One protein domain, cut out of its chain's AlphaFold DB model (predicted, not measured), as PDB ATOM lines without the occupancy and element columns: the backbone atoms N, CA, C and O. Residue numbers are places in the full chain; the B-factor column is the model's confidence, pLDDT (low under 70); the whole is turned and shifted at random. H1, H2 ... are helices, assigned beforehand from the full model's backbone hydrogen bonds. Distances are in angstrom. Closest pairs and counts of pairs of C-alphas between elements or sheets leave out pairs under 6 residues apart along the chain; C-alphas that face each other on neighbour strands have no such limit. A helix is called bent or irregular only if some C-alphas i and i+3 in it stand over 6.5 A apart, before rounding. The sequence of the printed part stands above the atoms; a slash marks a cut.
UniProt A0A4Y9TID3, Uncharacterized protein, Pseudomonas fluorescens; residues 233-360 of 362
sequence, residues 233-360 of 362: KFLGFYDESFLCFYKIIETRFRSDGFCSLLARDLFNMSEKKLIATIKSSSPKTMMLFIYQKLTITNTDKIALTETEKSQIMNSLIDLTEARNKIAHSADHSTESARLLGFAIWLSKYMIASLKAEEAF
ATOM      1  N   LYS A 233      33.565  11.270   0.530       77.44
ATOM      2  CA  LYS A 233      33.531  10.396   1.712       77.44
ATOM      3  C   LYS A 233      32.771   9.111   1.421       77.44
ATOM      4  O   LYS A 233      33.185   8.039   1.846       77.44
ATOM      5  N   PHE A 234      31.628   9.240   0.757       65.69
ATOM      6  CA  PHE A 234      30.793   8.106   0.411       65.69
ATOM      7  C   PHE A 234      31.483   7.174  -0.582       65.69
ATOM      8  O   PHE A 234      31.445   5.968  -0.381       65.69
ATOM      9  N   LEU A 235      32.172   7.714  -1.588       62.78
ATOM     10  CA  LEU A 235      32.939   6.925  -2.558       62.78
ATOM     11  C   LEU A 235      34.220   6.282  -1.988       62.78
ATOM     12  O   LEU A 235      34.881   5.535  -2.699       62.78
ATOM     13  N   GLY A 236      34.587   6.559  -0.732       69.62
ATOM     14  CA  GLY A 236      35.854   6.101  -0.149       69.62
ATOM     15  C   GLY A 236      37.075   6.919  -0.589       69.62
ATOM     16  O   GLY A 236      38.200   6.583  -0.235       69.62
ATOM     17  N   PHE A 237      36.860   8.022  -1.310       76.56
ATOM     18  CA  PHE A 237      37.877   8.995  -1.711       76.56
ATOM     19  C   PHE A 237      38.168   9.945  -0.542       76.56
ATOM     20  O   PHE A 237      37.685  11.080  -0.461       76.56
ATOM     21  N   TYR A 238      38.866   9.415   0.464       83.94
ATOM     22  CA  TYR A 238      39.039  10.093   1.748       83.94
ATOM     23  C   TYR A 238      39.927  11.336   1.660       83.94
ATOM     24  O   TYR A 238      39.635  12.304   2.362       83.94
ATOM     25  N   ASP A 239      40.931  11.353   0.783       85.75
ATOM     26  CA  ASP A 239      41.807  12.513   0.570       85.75
ATOM     27  C   ASP A 239      41.019  13.694  -0.019       85.75
ATOM     28  O   ASP A 239      41.032  14.806   0.514       85.75
ATOM     29  N   GLU A 240      40.238  13.456  -1.069       87.06
ATOM     30  CA  GLU A 240      39.404  14.464  -1.725       87.06
ATOM     31  C   GLU A 240      38.295  14.964  -0.797       87.06
ATOM     32  O   GLU A 240      37.987  16.162  -0.749       87.06
ATOM     33  N   SER A 241      37.707  14.050  -0.020       86.88
ATOM     34  CA  SER A 241      36.732  14.396   1.008       86.88
ATOM     35  C   SER A 241      37.340  15.311   2.065       86.88
ATOM     36  O   SER A 241      36.787  16.374   2.369       86.88
ATOM     37  N   PHE A 242      38.505  14.925   2.581       92.81
ATOM     38  CA  PHE A 242      39.255  15.679   3.568       92.81
ATOM     39  C   PHE A 242      39.563  17.090   3.066       92.81
ATOM     40  O   PHE A 242      39.251  18.067   3.750       92.81
ATOM     41  N   LEU A 243      40.089  17.218   1.843       92.88
ATOM     42  CA  LEU A 243      40.414  18.511   1.240       92.88
ATOM     43  C   LEU A 243      39.183  19.414   1.098       92.88
ATOM     44  O   LEU A 243      39.275  20.618   1.344       92.88
ATOM     45  N   CYS A 244      38.019  18.853   0.762       92.81
ATOM     46  CA  CYS A 244      36.775  19.616   0.687       92.81
ATOM     47  C   CYS A 244      36.379  20.223   2.043       92.81
ATOM     48  O   CYS A 244      36.055  21.411   2.111       92.81
ATOM     49  N   PHE A 245      36.435  19.448   3.132       94.50
ATOM     50  CA  PHE A 245      36.111  19.960   4.471       94.50
ATOM     51  C   PHE A 245      37.193  20.893   5.022       94.50
ATOM     52  O   PHE A 245      36.866  21.917   5.625       94.50
ATOM     53  N   TYR A 246      38.470  20.613   4.751       94.88
ATOM     54  CA  TYR A 246      39.568  21.521   5.084       94.88
ATOM     55  C   TYR A 246      39.400  22.873   4.386       94.88
ATOM     56  O   TYR A 246      39.591  23.923   5.000       94.88
ATOM     57  N   LYS A 247      38.961  22.879   3.120       94.44
ATOM     58  CA  LYS A 247      38.712  24.120   2.381       94.44
ATOM     59  C   LYS A 247      37.608  24.968   3.010       94.44
ATOM     60  O   LYS A 247      37.710  26.196   3.003       94.44
ATOM     61  N   ILE A 248      36.583  24.342   3.590       94.44
ATOM     62  CA  ILE A 248      35.542  25.045   4.355       94.44
ATOM     63  C   ILE A 248      36.150  25.711   5.592       94.44
ATOM     64  O   ILE A 248      35.905  26.897   5.810       94.44
ATOM     65  N   ILE A 249      36.964  24.982   6.366       95.00
ATOM     66  CA  ILE A 249      37.654  25.511   7.557       95.00
ATOM     67  C   ILE A 249      38.510  26.723   7.174       95.00
ATOM     68  O   ILE A 249      38.344  27.800   7.742       95.00
ATOM     69  N   GLU A 250      39.360  26.566   6.158       94.62
ATOM     70  CA  GLU A 250      40.264  27.608   5.668       94.62
ATOM     71  C   GLU A 250      39.498  28.852   5.188       94.62
ATOM     72  O   GLU A 250      39.827  29.981   5.554       94.62
ATOM     73  N   THR A 251      38.447  28.659   4.388       93.56
ATOM     74  CA  THR A 251      37.672  29.770   3.820       93.56
ATOM     75  C   THR A 251      36.882  30.514   4.895       93.56
ATOM     76  O   THR A 251      36.808  31.740   4.859       93.56
ATOM     77  N   ARG A 252      36.313  29.800   5.880       92.44
ATOM     78  CA  ARG A 252      35.627  30.437   7.014       92.44
ATOM     79  C   ARG A 252      36.596  31.183   7.909       92.44
ATOM     80  O   ARG A 252      36.301  32.322   8.262       92.44
ATOM     81  N   PHE A 253      37.744  30.590   8.223       94.12
ATOM     82  CA  PHE A 253      38.766  31.253   9.021       94.12
ATOM     83  C   PHE A 253      39.196  32.576   8.385       94.12
ATOM     84  O   PHE A 253      39.185  33.607   9.046       94.12
ATOM     85  N   ARG A 254      39.489  32.567   7.078       93.56
ATOM     86  CA  ARG A 254      39.930  33.759   6.336       93.56
ATOM     87  C   ARG A 254      38.811  34.743   5.988       93.56
ATOM     88  O   ARG A 254      39.047  35.678   5.225       93.56
ATOM     89  N   SER A 255      37.596  34.552   6.494       91.62
ATOM     90  CA  SER A 255      36.540  35.551   6.335       91.62
ATOM     91  C   SER A 255      36.786  36.745   7.259       91.62
ATOM     92  O   SER A 255      37.270  36.580   8.380       91.62
ATOM     93  N   ASP A 256      36.417  37.946   6.806       88.56
ATOM     94  CA  ASP A 256      36.570  39.161   7.620       88.56
ATOM     95  C   ASP A 256      35.748  39.073   8.906       88.56
ATOM     96  O   ASP A 256      36.223  39.489   9.960       88.56
ATOM     97  N   GLY A 257      34.570  38.441   8.840       88.69
ATOM     98  CA  GLY A 257      33.752  38.143  10.012       88.69
ATOM     99  C   GLY A 257      34.535  37.348  11.056       88.69
ATOM    100  O   GLY A 257      34.729  37.831  12.164       88.69
ATOM    101  N   PHE A 258      35.055  36.165  10.708       90.69
ATOM    102  CA  PHE A 258      35.732  35.314  11.696       90.69
ATOM    103  C   PHE A 258      37.031  35.937  12.220       90.69
ATOM    104  O   PHE A 258      37.318  35.852  13.410       90.69
ATOM    105  N   CYS A 259      37.808  36.600  11.360       92.31
ATOM    106  CA  CYS A 259      39.028  37.287  11.793       92.31
ATOM    107  C   CYS A 259      38.727  38.468  12.729       92.31
ATOM    108  O   CYS A 259      39.479  38.690  13.676       92.31
ATOM    109  N   SER A 260      37.624  39.191  12.508       91.88
ATOM    110  CA  SER A 260      37.167  40.252  13.418       91.88
ATOM    111  C   SER A 260      36.744  39.687  14.772       91.88
ATOM    112  O   SER A 260      37.102  40.256  15.801       91.88
ATOM    113  N   LEU A 261      36.061  38.532  14.783       89.31
ATOM    114  CA  LEU A 261      35.733  37.813  16.018       89.31
ATOM    115  C   LEU A 261      36.993  37.448  16.800       89.31
ATOM    116  O   LEU A 261      37.098  37.753  17.980       89.31
ATOM    117  N   LEU A 262      37.984  36.849  16.138       92.00
ATOM    118  CA  LEU A 262      39.246  36.498  16.790       92.00
ATOM    119  C   LEU A 262      39.986  37.724  17.334       92.00
ATOM    120  O   LEU A 262      40.498  37.669  18.448       92.00
ATOM    121  N   ALA A 263      40.039  38.822  16.574       91.88
ATOM    122  CA  ALA A 263      40.674  40.062  17.018       91.88
ATOM    123  C   ALA A 263      40.021  40.600  18.302       91.88
ATOM    124  O   ALA A 263      40.714  40.946  19.260       91.88
ATOM    125  N   ARG A 264      38.686  40.599  18.355       89.88
ATOM    126  CA  ARG A 264      37.938  41.036  19.533       89.88
ATOM    127  C   ARG A 264      38.119  40.071  20.703       89.88
ATOM    128  O   ARG A 264      38.462  40.500  21.795       89.88
ATOM    129  N   ASP A 265      37.930  38.777  20.484       88.38
ATOM    130  CA  ASP A 265      37.820  37.814  21.581       88.38
ATOM    131  C   ASP A 265      39.181  37.415  22.170       88.38
ATOM    132  O   ASP A 265      39.263  37.090  23.351       88.38
ATOM    133  N   LEU A 266      40.249  37.422  21.363       89.62
ATOM    134  CA  LEU A 266      41.596  37.040  21.810       89.62
ATOM    135  C   LEU A 266      42.463  38.242  22.191       89.62
ATOM    136  O   LEU A 266      43.340  38.113  23.040       89.62
ATOM    137  N   PHE A 267      42.242  39.395  21.552       89.75
ATOM    138  CA  PHE A 267      43.101  40.571  21.713       89.75
ATOM    139  C   PHE A 267      42.364  41.801  22.242       89.75
ATOM    140  O   PHE A 267      43.016  42.789  22.559       89.75
ATOM    141  N   ASN A 268      41.030  41.765  22.350       90.38
ATOM    142  CA  ASN A 268      40.202  42.926  22.690       90.38
ATOM    143  C   ASN A 268      40.452  44.126  21.754       90.38
ATOM    144  O   ASN A 268      40.525  45.277  22.183       90.38
ATOM    145  N   MET A 269      40.627  43.845  20.457       91.50
ATOM    146  CA  MET A 269      40.966  44.836  19.432       91.50
ATOM    147  C   MET A 269      40.066  44.706  18.199       91.50
ATOM    148  O   MET A 269      39.626  43.620  17.834       91.50
ATOM    149  N   SER A 270      39.849  45.823  17.503       91.44
ATOM    150  CA  SER A 270      39.113  45.898  16.226       91.44
ATOM    151  C   SER A 270      39.966  46.474  15.085       91.44
ATOM    152  O   SER A 270      39.459  46.891  14.042       91.44
ATOM    153  N   GLU A 271      41.286  46.520  15.278       93.75
ATOM    154  CA  GLU A 271      42.200  47.184  14.358       93.75
ATOM    155  C   GLU A 271      42.306  46.429  13.023       93.75
ATOM    156  O   GLU A 271      42.633  45.239  12.972       93.75
ATOM    157  N   LYS A 272      42.092  47.139  11.907       93.81
ATOM    158  CA  LYS A 272      42.101  46.549  10.555       93.81
ATOM    159  C   LYS A 272      43.411  45.833  10.224       93.81
ATOM    160  O   LYS A 272      43.394  44.820   9.529       93.81
ATOM    161  N   LYS A 273      44.540  46.345  10.725       94.75
ATOM    162  CA  LYS A 273      45.861  45.747  10.508       94.75
ATOM    163  C   LYS A 273      45.966  44.377  11.176       94.75
ATOM    164  O   LYS A 273      46.383  43.429  10.519       94.75
ATOM    165  N   LEU A 274      45.513  44.256  12.426       91.94
ATOM    166  CA  LEU A 274      45.467  42.981  13.143       91.94
ATOM    167  C   LEU A 274      44.560  41.970  12.430       91.94
ATOM    168  O   LEU A 274      44.978  40.840  12.192       91.94
ATOM    169  N   ILE A 275      43.356  42.387  12.022       93.81
ATOM    170  CA  ILE A 275      42.412  41.534  11.278       93.81
ATOM    171  C   ILE A 275      43.061  41.005   9.990       93.81
ATOM    172  O   ILE A 275      43.001  39.806   9.711       93.81
ATOM    173  N   ALA A 276      43.737  41.875   9.231       93.69
ATOM    174  CA  ALA A 276      44.461  41.481   8.024       93.69
ATOM    175  C   ALA A 276      45.607  40.499   8.325       93.69
ATOM    176  O   ALA A 276      45.766  39.514   7.605       93.69
ATOM    177  N   THR A 277      46.362  40.716   9.409       94.31
ATOM    178  CA  THR A 277      47.442  39.817   9.842       94.31
ATOM    179  C   THR A 277      46.925  38.431  10.241       94.31
ATOM    180  O   THR A 277      47.498  37.426   9.812       94.31
ATOM    181  N   ILE A 278      45.827  38.351  11.004       94.19
ATOM    182  CA  ILE A 278      45.177  37.078  11.367       94.19
ATOM    183  C   ILE A 278      44.734  36.343  10.097       94.19
ATOM    184  O   ILE A 278      45.031  35.157   9.924       94.19
ATOM    185  N   LYS A 279      44.092  37.056   9.166       93.88
ATOM    186  CA  LYS A 279      43.597  36.515   7.892       93.88
ATOM    187  C   LYS A 279      44.705  35.939   7.005       93.88
ATOM    188  O   LYS A 279      44.493  34.914   6.357       93.88
ATOM    189  N   SER A 280      45.882  36.567   6.980       93.00
ATOM    190  CA  SER A 280      47.045  36.114   6.201       93.00
ATOM    191  C   SER A 280      47.896  35.048   6.900       93.00
ATOM    192  O   SER A 280      48.960  34.687   6.397       93.00
ATOM    193  N   SER A 281      47.479  34.567   8.073       93.75
ATOM    194  CA  SER A 281      48.278  33.635   8.865       93.75
ATOM    195  C   SER A 281      48.475  32.271   8.183       93.75
ATOM    196  O   SER A 281      47.669  31.816   7.362       93.75
ATOM    197  N   SER A 282      49.592  31.614   8.516       92.75
ATOM    198  CA  SER A 282      49.924  30.286   7.988       92.75
ATOM    199  C   SER A 282      48.886  29.235   8.423       92.75
ATOM    200  O   SER A 282      48.259  29.409   9.470       92.75
ATOM    201  N   PRO A 283      48.736  28.104   7.706       90.94
ATOM    202  CA  PRO A 283      47.853  27.013   8.129       90.94
ATOM    203  C   PRO A 283      48.059  26.563   9.590       90.94
ATOM    204  O   PRO A 283      47.086  26.343  10.304       90.94
ATOM    205  N   LYS A 284      49.313  26.476  10.063       91.06
ATOM    206  CA  LYS A 284      49.617  26.094  11.454       91.06
ATOM    207  C   LYS A 284      49.128  27.157  12.440       91.06
ATOM    208  O   LYS A 284      48.484  26.839  13.433       91.06
ATOM    209  N   THR A 285      49.391  28.426  12.140       93.25
ATOM    210  CA  THR A 285      48.955  29.563  12.965       93.25
ATOM    211  C   THR A 285      47.430  29.674  13.011       93.25
ATOM    212  O   THR A 285      46.862  29.900  14.075       93.25
ATOM    213  N   MET A 286      46.759  29.445  11.881       94.75
ATOM    214  CA  MET A 286      45.302  29.364  11.794       94.75
ATOM    215  C   MET A 286      44.741  28.339  12.786       94.75
ATOM    216  O   MET A 286      43.817  28.652  13.537       94.75
ATOM    217  N   MET A 287      45.315  27.133  12.830       94.75
ATOM    218  CA  MET A 287      44.870  26.094  13.760       94.75
ATOM    219  C   MET A 287      45.054  26.487  15.229       94.75
ATOM    220  O   MET A 287      44.176  26.204  16.042       94.75
ATOM    221  N   LEU A 288      46.134  27.199  15.566       92.88
ATOM    222  CA  LEU A 288      46.349  27.717  16.921       92.88
ATOM    223  C   LEU A 288      45.296  28.760  17.316       92.88
ATOM    224  O   LEU A 288      44.762  28.699  18.421       92.88
ATOM    225  N   PHE A 289      44.941  29.679  16.415       94.06
ATOM    226  CA  PHE A 289      43.867  30.641  16.675       94.06
ATOM    227  C   PHE A 289      42.510  29.958  16.866       94.06
ATOM    228  O   PHE A 289      41.752  30.315  17.769       94.06
ATOM    229  N   ILE A 290      42.214  28.940  16.054       93.12
ATOM    230  CA  ILE A 290      40.994  28.139  16.195       93.12
ATOM    231  C   ILE A 290      40.978  27.409  17.546       93.12
ATOM    232  O   ILE A 290      39.955  27.429  18.230       93.12
ATOM    233  N   TYR A 291      42.101  26.817  17.964       92.38
ATOM    234  CA  TYR A 291      42.248  26.186  19.277       92.38
ATOM    235  C   TYR A 291      41.998  27.168  20.431       92.38
ATOM    236  O   TYR A 291      41.228  26.872  21.348       92.38
ATOM    237  N   GLN A 292      42.614  28.352  20.385       89.50
ATOM    238  CA  GLN A 292      42.426  29.377  21.415       89.50
ATOM    239  C   GLN A 292      40.962  29.808  21.500       89.50
ATOM    240  O   GLN A 292      40.381  29.839  22.582       89.50
ATOM    241  N   LYS A 293      40.317  30.036  20.353       87.88
ATOM    242  CA  LYS A 293      38.887  30.346  20.324       87.88
ATOM    243  C   LYS A 293      38.050  29.208  20.915       87.88
ATOM    244  O   LYS A 293      37.170  29.473  21.727       87.88
ATOM    245  N   LEU A 294      38.317  27.951  20.556       87.00
ATOM    246  CA  LEU A 294      37.606  26.788  21.102       87.00
ATOM    247  C   LEU A 294      37.734  26.690  22.626       87.00
ATOM    248  O   LEU A 294      36.754  26.394  23.303       87.00
ATOM    249  N   THR A 295      38.918  26.945  23.176       81.88
ATOM    250  CA  THR A 295      39.160  26.845  24.623       81.88
ATOM    251  C   THR A 295      38.516  27.992  25.402       81.88
ATOM    252  O   THR A 295      37.864  27.726  26.408       81.88
ATOM    253  N   ILE A 296      38.582  29.227  24.895       76.69
ATOM    254  CA  ILE A 296      37.926  30.405  25.497       76.69
ATOM    255  C   ILE A 296      36.397  30.326  25.409       76.69
ATOM    256  O   ILE A 296      35.688  30.755  26.308       76.69
ATOM    257  N   THR A 297      35.842  29.753  24.341       67.94
ATOM    258  CA  THR A 297      34.374  29.649  24.225       67.94
ATOM    259  C   THR A 297      33.800  28.552  25.143       67.94
ATOM    260  O   THR A 297      32.601  28.538  25.416       67.94
ATOM    261  N   ASN A 298      34.638  27.625  25.625       60.03
ATOM    262  CA  ASN A 298      34.230  26.537  26.518       60.03
ATOM    263  C   ASN A 298      34.400  26.858  28.011       60.03
ATOM    264  O   ASN A 298      33.773  26.182  28.826       60.03
ATOM    265  N   THR A 299      35.167  27.890  28.382       56.12
ATOM    266  CA  THR A 299      35.358  28.276  29.794       56.12
ATOM    267  C   THR A 299      34.052  28.606  30.521       56.12
ATOM    268  O   THR A 299      33.966  28.348  31.717       56.12
ATOM    269  N   ASP A 300      33.011  29.049  29.807       52.88
ATOM    270  CA  ASP A 300      31.730  29.449  30.411       52.88
ATOM    271  C   ASP A 300      30.646  28.352  30.402       52.88
ATOM    272  O   ASP A 300      29.560  28.560  30.943       52.88
ATOM    273  N   LYS A 301      30.885  27.191  29.767       57.03
ATOM    274  CA  LYS A 301      29.845  26.154  29.582       57.03
ATOM    275  C   LYS A 301      30.225  24.789  30.147       57.03
ATOM    276  O   LYS A 301      29.416  24.209  30.864       57.03
ATOM    277  N   ILE A 302      31.415  24.275  29.830       60.69
ATOM    278  CA  ILE A 302      31.966  23.011  30.347       60.69
ATOM    279  C   ILE A 302      33.493  23.125  30.271       60.69
ATOM    280  O   ILE A 302      34.054  23.188  29.176       60.69
ATOM    281  N   ALA A 303      34.176  23.153  31.417       69.00
ATOM    282  CA  ALA A 303      35.634  23.214  31.447       69.00
ATOM    283  C   ALA A 303      36.235  21.927  30.851       69.00
ATOM    284  O   ALA A 303      36.033  20.840  31.385       69.00
ATOM    285  N   LEU A 304      36.978  22.061  29.748       78.69
ATOM    286  CA  LEU A 304      37.727  20.957  29.144       78.69
ATOM    287  C   LEU A 304      38.887  20.545  30.060       78.69
ATOM    288  O   LEU A 304      39.633  21.399  30.549       78.69
ATOM    289  N   THR A 305      39.080  19.242  30.230       84.19
ATOM    290  CA  THR A 305      40.251  18.669  30.905       84.19
ATOM    291  C   THR A 305      41.530  18.902  30.091       84.19
ATOM    292  O   THR A 305      41.492  19.080  28.871       84.19
ATOM    293  N   GLU A 306      42.697  18.862  30.740       84.31
ATOM    294  CA  GLU A 306      43.993  18.987  30.045       84.31
ATOM    295  C   GLU A 306      44.219  17.878  29.005       84.31
ATOM    296  O   GLU A 306      44.825  18.104  27.953       84.31
ATOM    297  N   THR A 307      43.666  16.688  29.250       87.19
ATOM    298  CA  THR A 307      43.695  15.577  28.296       87.19
ATOM    299  C   THR A 307      42.878  15.894  27.043       87.19
ATOM    300  O   THR A 307      43.378  15.712  25.934       87.19
ATOM    301  N   GLU A 308      41.662  16.424  27.188       85.81
ATOM    302  CA  GLU A 308      40.815  16.814  26.051       85.81
ATOM    303  C   GLU A 308      41.431  17.969  25.254       85.81
ATOM    304  O   GLU A 308      41.478  17.923  24.024       85.81
ATOM    305  N   LYS A 309      41.972  18.982  25.943       86.69
ATOM    306  CA  LYS A 309      42.702  20.090  25.311       86.69
ATOM    307  C   LYS A 309      43.874  19.584  24.467       86.69
ATOM    308  O   LYS A 309      44.009  19.971  23.306       86.69
ATOM    309  N   SER A 310      44.672  18.672  25.021       88.56
ATOM    310  CA  SER A 310      45.809  18.063  24.320       88.56
ATOM    311  C   SER A 310      45.364  17.257  23.096       88.56
ATOM    312  O   SER A 310      45.963  17.376  22.028       88.56
ATOM    313  N   GLN A 311      44.277  16.485  23.204       88.62
ATOM    314  CA  GLN A 311      43.718  15.727  22.077       88.62
ATOM    315  C   GLN A 311      43.233  16.635  20.940       88.62
ATOM    316  O   GLN A 311      43.503  16.350  19.769       88.62
ATOM    317  N   ILE A 312      42.550  17.737  21.267       89.56
ATOM    318  CA  ILE A 312      42.093  18.721  20.276       89.56
ATOM    319  C   ILE A 312      43.294  19.376  19.590       89.56
ATOM    320  O   ILE A 312      43.317  19.461  18.363       89.56
ATOM    321  N   MET A 313      44.297  19.809  20.361       91.56
ATOM    322  CA  MET A 313      45.507  20.427  19.816       91.56
ATOM    323  C   MET A 313      46.232  19.484  18.851       91.56
ATOM    324  O   MET A 313      46.514  19.870  17.716       91.56
ATOM    325  N   ASN A 314      46.470  18.237  19.263       91.50
ATOM    326  CA  ASN A 314      47.125  17.240  18.416       91.50
ATOM    327  C   ASN A 314      46.328  16.998  17.129       91.50
ATOM    328  O   ASN A 314      46.889  17.051  16.042       91.50
ATOM    329  N   SER A 315      45.001  16.862  17.227       92.12
ATOM    330  CA  SER A 315      44.142  16.673  16.050       92.12
ATOM    331  C   SER A 315      44.200  17.862  15.079       92.12
ATOM    332  O   SER A 315      44.161  17.678  13.865       92.12
ATOM    333  N   LEU A 316      44.310  19.094  15.585       93.75
ATOM    334  CA  LEU A 316      44.448  20.303  14.762       93.75
ATOM    335  C   LEU A 316      45.807  20.382  14.049       93.75
ATOM    336  O   LEU A 316      45.878  20.806  12.889       93.75
ATOM    337  N   ILE A 317      46.881  19.968  14.723       91.50
ATOM    338  CA  ILE A 317      48.216  19.866  14.126       91.50
ATOM    339  C   ILE A 317      48.198  18.801  13.024       91.50
ATOM    340  O   ILE A 317      48.538  19.117  11.879       91.50
ATOM    341  N   ASP A 318      47.686  17.608  13.336       91.75
ATOM    342  CA  ASP A 318      47.553  16.487  12.402       91.75
ATOM    343  C   ASP A 318      46.771  16.888  11.141       91.75
ATOM    344  O   ASP A 318      47.196  16.583  10.028       91.75
ATOM    345  N   LEU A 319      45.676  17.658  11.273       92.00
ATOM    346  CA  LEU A 319      44.927  18.183  10.119       92.00
ATOM    347  C   LEU A 319      45.811  18.995   9.165       92.00
ATOM    348  O   LEU A 319      45.679  18.899   7.944       92.00
ATOM    349  N   THR A 320      46.681  19.846   9.704       91.31
ATOM    350  CA  THR A 320      47.536  20.709   8.880       91.31
ATOM    351  C   THR A 320      48.634  19.908   8.199       91.31
ATOM    352  O   THR A 320      48.953  20.160   7.035       91.31
ATOM    353  N   GLU A 321      49.197  18.932   8.905       89.44
ATOM    354  CA  GLU A 321      50.197  18.033   8.343       89.44
ATOM    355  C   GLU A 321      49.610  17.152   7.245       89.44
ATOM    356  O   GLU A 321      50.172  17.110   6.152       89.44
ATOM    357  N   ALA A 322      48.457  16.528   7.492       89.25
ATOM    358  CA  ALA A 322      47.744  15.726   6.506       89.25
ATOM    359  C   ALA A 322      47.420  16.550   5.254       89.25
ATOM    360  O   ALA A 322      47.755  16.140   4.146       89.25
ATOM    361  N   ARG A 323      46.890  17.773   5.411       89.75
ATOM    362  CA  ARG A 323      46.628  18.672   4.274       89.75
ATOM    363  C   ARG A 323      47.876  18.924   3.430       89.75
ATOM    364  O   ARG A 323      47.793  18.922   2.206       89.75
ATOM    365  N   ASN A 324      49.015  19.197   4.067       86.62
ATOM    366  CA  ASN A 324      50.255  19.474   3.344       86.62
ATOM    367  C   ASN A 324      50.810  18.214   2.669       86.62
ATOM    368  O   ASN A 324      51.287  18.304   1.544       86.62
ATOM    369  N   LYS A 325      50.703  17.048   3.313       86.44
ATOM    370  CA  LYS A 325      51.111  15.762   2.730       86.44
ATOM    371  C   LYS A 325      50.288  15.427   1.483       86.44
ATOM    372  O   LYS A 325      50.879  15.208   0.429       86.44
ATOM    373  N   ILE A 326      48.956  15.509   1.562       85.56
ATOM    374  CA  ILE A 326      48.049  15.277   0.420       85.56
ATOM    375  C   ILE A 326      48.355  16.247  -0.734       85.56
ATOM    376  O   ILE A 326      48.338  15.863  -1.897       85.56
ATOM    377  N   ALA A 327      48.676  17.509  -0.433       76.94
ATOM    378  CA  ALA A 327      48.984  18.506  -1.461       76.94
ATOM    379  C   ALA A 327      50.322  18.271  -2.193       76.94
ATOM    380  O   ALA A 327      50.529  18.839  -3.265       76.94
ATOM    381  N   HIS A 328      51.240  17.487  -1.617       73.38
ATOM    382  CA  HIS A 328      52.619  17.344  -2.100       73.38
ATOM    383  C   HIS A 328      53.035  15.898  -2.416       73.38
ATOM    384  O   HIS A 328      54.180  15.674  -2.798       73.38
ATOM    385  N   SER A 329      52.146  14.913  -2.269       67.12
ATOM    386  CA  SER A 329      52.458  13.501  -2.532       67.12
ATOM    387  C   SER A 329      51.210  12.687  -2.884       67.12
ATOM    388  O   SER A 329      50.091  13.157  -2.695       67.12
ATOM    389  N   ALA A 330      51.406  11.485  -3.431       58.81
ATOM    390  CA  ALA A 330      50.325  10.612  -3.879       58.81
ATOM    391  C   ALA A 330      49.857   9.659  -2.756       58.81
ATOM    392  O   ALA A 330      50.681   8.938  -2.202       58.81
ATOM    393  N   ASP A 331      48.545   9.681  -2.487       63.75
ATOM    394  CA  ASP A 331      47.730   8.800  -1.621       63.75
ATOM    395  C   ASP A 331      48.082   8.753  -0.115       63.75
ATOM    396  O   ASP A 331      49.010   8.075   0.323       63.75
ATOM    397  N   HIS A 332      47.266   9.442   0.699       73.81
ATOM    398  CA  HIS A 332      47.276   9.405   2.173       73.81
ATOM    399  C   HIS A 332      45.943   8.921   2.749       73.81
ATOM    400  O   HIS A 332      45.605   9.221   3.901       73.81
ATOM    401  N   SER A 333      45.190   8.137   1.974       70.06
ATOM    402  CA  SER A 333      43.799   7.765   2.257       70.06
ATOM    403  C   SER A 333      43.558   7.211   3.664       70.06
ATOM    404  O   SER A 333      42.519   7.496   4.260       70.06
ATOM    405  N   THR A 334      44.516   6.477   4.241       79.69
ATOM    406  CA  THR A 334      44.416   5.927   5.609       79.69
ATOM    407  C   THR A 334      44.435   7.022   6.680       79.69
ATOM    408  O   THR A 334      43.606   7.024   7.594       79.69
ATOM    409  N   GLU A 335      45.353   7.978   6.560       83.00
ATOM    410  CA  GLU A 335      45.486   9.084   7.511       83.00
ATOM    411  C   GLU A 335      44.341  10.090   7.340       83.00
ATOM    412  O   GLU A 335      43.728  10.529   8.318       83.00
ATOM    413  N   SER A 336      43.959  10.372   6.091       83.19
ATOM    414  CA  SER A 336      42.780  11.180   5.781       83.19
ATOM    415  C   SER A 336      41.506  10.559   6.336       83.19
ATOM    416  O   SER A 336      40.714  11.267   6.956       83.19
ATOM    417  N   ALA A 337      41.310   9.243   6.197       83.31
ATOM    418  CA  ALA A 337      40.157   8.544   6.761       83.31
ATOM    419  C   ALA A 337      40.095   8.678   8.290       83.31
ATOM    420  O   ALA A 337      39.018   8.944   8.836       83.31
ATOM    421  N   ARG A 338      41.243   8.556   8.975       89.75
ATOM    422  CA  ARG A 338      41.364   8.729  10.434       89.75
ATOM    423  C   ARG A 338      40.944  10.134  10.875       89.75
ATOM    424  O   ARG A 338      40.190  10.278  11.836       89.75
ATOM    425  N   LEU A 339      41.397  11.167  10.164       91.31
ATOM    426  CA  LEU A 339      41.171  12.573  10.523       91.31
ATOM    427  C   LEU A 339      39.861  13.164   9.985       91.31
ATOM    428  O   LEU A 339      39.395  14.195  10.482       91.31
ATOM    429  N   LEU A 340      39.231  12.531   8.994       89.25
ATOM    430  CA  LEU A 340      38.054  13.059   8.302       89.25
ATOM    431  C   LEU A 340      36.892  13.362   9.256       89.25
ATOM    432  O   LEU A 340      36.192  14.362   9.088       89.25
ATOM    433  N   GLY A 341      36.689  12.528  10.279       88.06
ATOM    434  CA  GLY A 341      35.673  12.772  11.305       88.06
ATOM    435  C   GLY A 341      35.875  14.114  12.018       88.06
ATOM    436  O   GLY A 341      34.925  14.891  12.159       88.06
ATOM    437  N   PHE A 342      37.120  14.413  12.391       92.25
ATOM    438  CA  PHE A 342      37.494  15.663  13.045       92.25
ATOM    439  C   PHE A 342      37.415  16.859  12.084       92.25
ATOM    440  O   PHE A 342      36.849  17.888  12.448       92.25
ATOM    441  N   ALA A 343      37.858  16.712  10.828       94.12
ATOM    442  CA  ALA A 343      37.719  17.751   9.802       94.12
ATOM    443  C   ALA A 343      36.246  18.140   9.561       94.12
ATOM    444  O   ALA A 343      35.904  19.323   9.494       94.12
ATOM    445  N   ILE A 344      35.345  17.152   9.488       91.19
ATOM    446  CA  ILE A 344      33.900  17.386   9.345       91.19
ATOM    447  C   ILE A 344      33.357  18.140  10.558       91.19
ATOM    448  O   ILE A 344      32.633  19.123  10.387       91.19
ATOM    449  N   TRP A 345      33.689  17.698  11.774       92.12
ATOM    450  CA  TRP A 345      33.260  18.369  13.001       92.12
ATOM    451  C   TRP A 345      33.749  19.822  13.053       92.12
ATOM    452  O   TRP A 345      32.951  20.733  13.273       92.12
ATOM    453  N   LEU A 346      35.025  20.054  12.751       93.19
ATOM    454  CA  LEU A 346      35.610  21.386  12.790       93.19
ATOM    455  C   LEU A 346      34.999  22.303  11.724       93.19
ATOM    456  O   LEU A 346      34.686  23.456  12.007       93.19
ATOM    457  N   SER A 347      34.735  21.789  10.519       92.81
ATOM    458  CA  SER A 347      34.050  22.559   9.473       92.81
ATOM    459  C   SER A 347      32.652  23.023   9.913       92.81
ATOM    460  O   SER A 347      32.279  24.170   9.668       92.81
ATOM    461  N   LYS A 348      31.905  22.168  10.631       89.38
ATOM    462  CA  LYS A 348      30.595  22.501  11.212       89.38
ATOM    463  C   LYS A 348      30.716  23.598  12.263       89.38
ATOM    464  O   LYS A 348      29.948  24.557  12.226       89.38
ATOM    465  N   TYR A 349      31.697  23.478  13.157       89.19
ATOM    466  CA  TYR A 349      31.991  24.497  14.164       89.19
ATOM    467  C   TYR A 349      32.287  25.860  13.517       89.19
ATOM    468  O   TYR A 349      31.667  26.857  13.875       89.19
ATOM    469  N   MET A 350      33.152  25.894  12.500       90.50
ATOM    470  CA  MET A 350      33.534  27.123  11.787       90.50
ATOM    471  C   MET A 350      32.383  27.767  10.997       90.50
ATOM    472  O   MET A 350      32.386  28.971  10.729       90.50
ATOM    473  N   ILE A 351      31.393  26.980  10.572       88.12
ATOM    474  CA  ILE A 351      30.172  27.513   9.959       88.12
ATOM    475  C   ILE A 351      29.283  28.147  11.035       88.12
ATOM    476  O   ILE A 351      28.815  29.270  10.840       88.12
ATOM    477  N   ALA A 352      29.085  27.453  12.158       84.50
ATOM    478  CA  ALA A 352      28.198  27.871  13.240       84.50
ATOM    479  C   ALA A 352      28.713  29.084  14.037       84.50
ATOM    480  O   ALA A 352      27.906  29.906  14.464       84.50
ATOM    481  N   SER A 353      30.031  29.223  14.203       79.88
ATOM    482  CA  SER A 353      30.667  30.274  15.015       79.88
ATOM    483  C   SER A 353      30.326  31.703  14.589       79.88
ATOM    484  O   SER A 353      30.309  32.598  15.419       79.88
ATOM    485  N   LEU A 354      30.012  31.916  13.313       71.38
ATOM    486  CA  LEU A 354      29.621  33.225  12.777       71.38
ATOM    487  C   LEU A 354      28.107  33.466  12.811       71.38
ATOM    488  O   LEU A 354      27.666  34.605  12.884       71.38
ATOM    489  N   LYS A 355      27.302  32.399  12.824       62.75
ATOM    490  CA  LYS A 355      25.839  32.512  12.923       62.75
ATOM    491  C   LYS A 355      25.362  32.940  14.298       62.75
ATOM    492  O   LYS A 355      24.320  33.573  14.413       62.75
ATOM    493  N   ALA A 356      26.108  32.556  15.328       53.94
ATOM    494  CA  ALA A 356      25.793  32.901  16.702       53.94
ATOM    495  C   ALA A 356      25.891  34.409  16.977       53.94
ATOM    496  O   ALA A 356      25.377  34.820  18.002       53.94
ATOM    497  N   GLU A 357      26.503  35.210  16.094       46.56
ATOM    498  CA  GLU A 357      26.630  36.667  16.264       46.56
ATOM    499  C   GLU A 357      25.884  37.488  15.211       46.56
ATOM    500  O   GLU A 357      25.426  38.579  15.530       46.56
ATOM    501  N   GLU A 358      25.655  36.958  14.002       45.38
ATOM    502  CA  GLU A 358      24.727  37.582  13.041       45.38
ATOM    503  C   GLU A 358      23.310  37.724  13.638       45.38
ATOM    504  O   GLU A 358      22.625  38.695  13.353       45.38
ATOM    505  N   ALA A 359      22.911  36.827  14.550       36.09
ATOM    506  CA  ALA A 359      21.649  36.908  15.298       36.09
ATOM    507  C   ALA A 359      21.634  37.934  16.459       36.09
ATOM    508  O   ALA A 359      20.593  38.101  17.086       36.09
ATOM    509  N   PHE A 360      22.766  38.575  16.778       30.95
ATOM    510  CA  PHE A 360      22.863  39.680  17.751       30.95
ATOM    511  C   PHE A 360      23.182  41.027  17.082       30.95
ATOM    512  O   PHE A 360      23.295  42.041  17.772       30.95
TER     513      PHE A 360
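AT A GLANCE: This is residues 233 to 360 of the 362 residues of an uncharacterized protein of Pseudomonas fluorescens (UniProt A0A4Y9TID3). Two long helices, H1 and the kinked H6, run side by side the same way, and a helical hairpin, H4 and H5, crosses one side of this pair. The short H2 and H3 pack on each other at the end where H1 ends. The printed part has 128 residues with six named helices, H1 to H6 in order, and no named strand: all helix, mostly crossed packing. It is compact, with a radius of gyration of the C-alphas of 15.2 A and spans of 42 by 32 by 25 A.

HOW THE PARTS SIT: H6, residues 333 to 358, has a kink of 46 degrees near residue 340 and is irregular, with C-alphas 338 and 341 7.0 A apart. It touches H1, residues 238 to 253, at a shallow tilt of 26 degrees; their closest C-alphas, Ile 249 and Ser 347, are 5.0 A apart. H5, residues 306 to 328, touches H6 with residues 315 to 322 alone, at a steep tilt of 68 degrees, only just short of perpendicular; the closest C-alphas, Leu 319 and Leu 339, are 6.8 A apart. H4, residues 283 to 298, forms a hairpin with H5, closest at C-alphas Met 287 and Leu 316, 5.9 A. H2, residues 256 to 267, touches H3, residues 272 to 279, about perpendicular at 78 degrees, closest at C-alphas Cys 259 and Ile 275, 5.5 A. Every O i to N i+4 pair is within hydrogen-bond range in H1 to H5; in H6, 17 of 22 are.

IN THESE COORDINATES: H6 is 37.0 A long, H5 33.3 A. C-alpha 238 begins H1 at (39.039, 10.093, 1.748); C-alpha 358 ends H6 at (24.727, 37.582, 13.041).

THE WHOLE: The C-alphas farthest apart, Ala 330 and Phe 360, are 45.5 A apart. The printed part has no cut and no long link. Mean pLDDT of the printed part is 84.4; residues 234 to 236, 297 to 303, 329 to 331 and 355 to 360 are under 70.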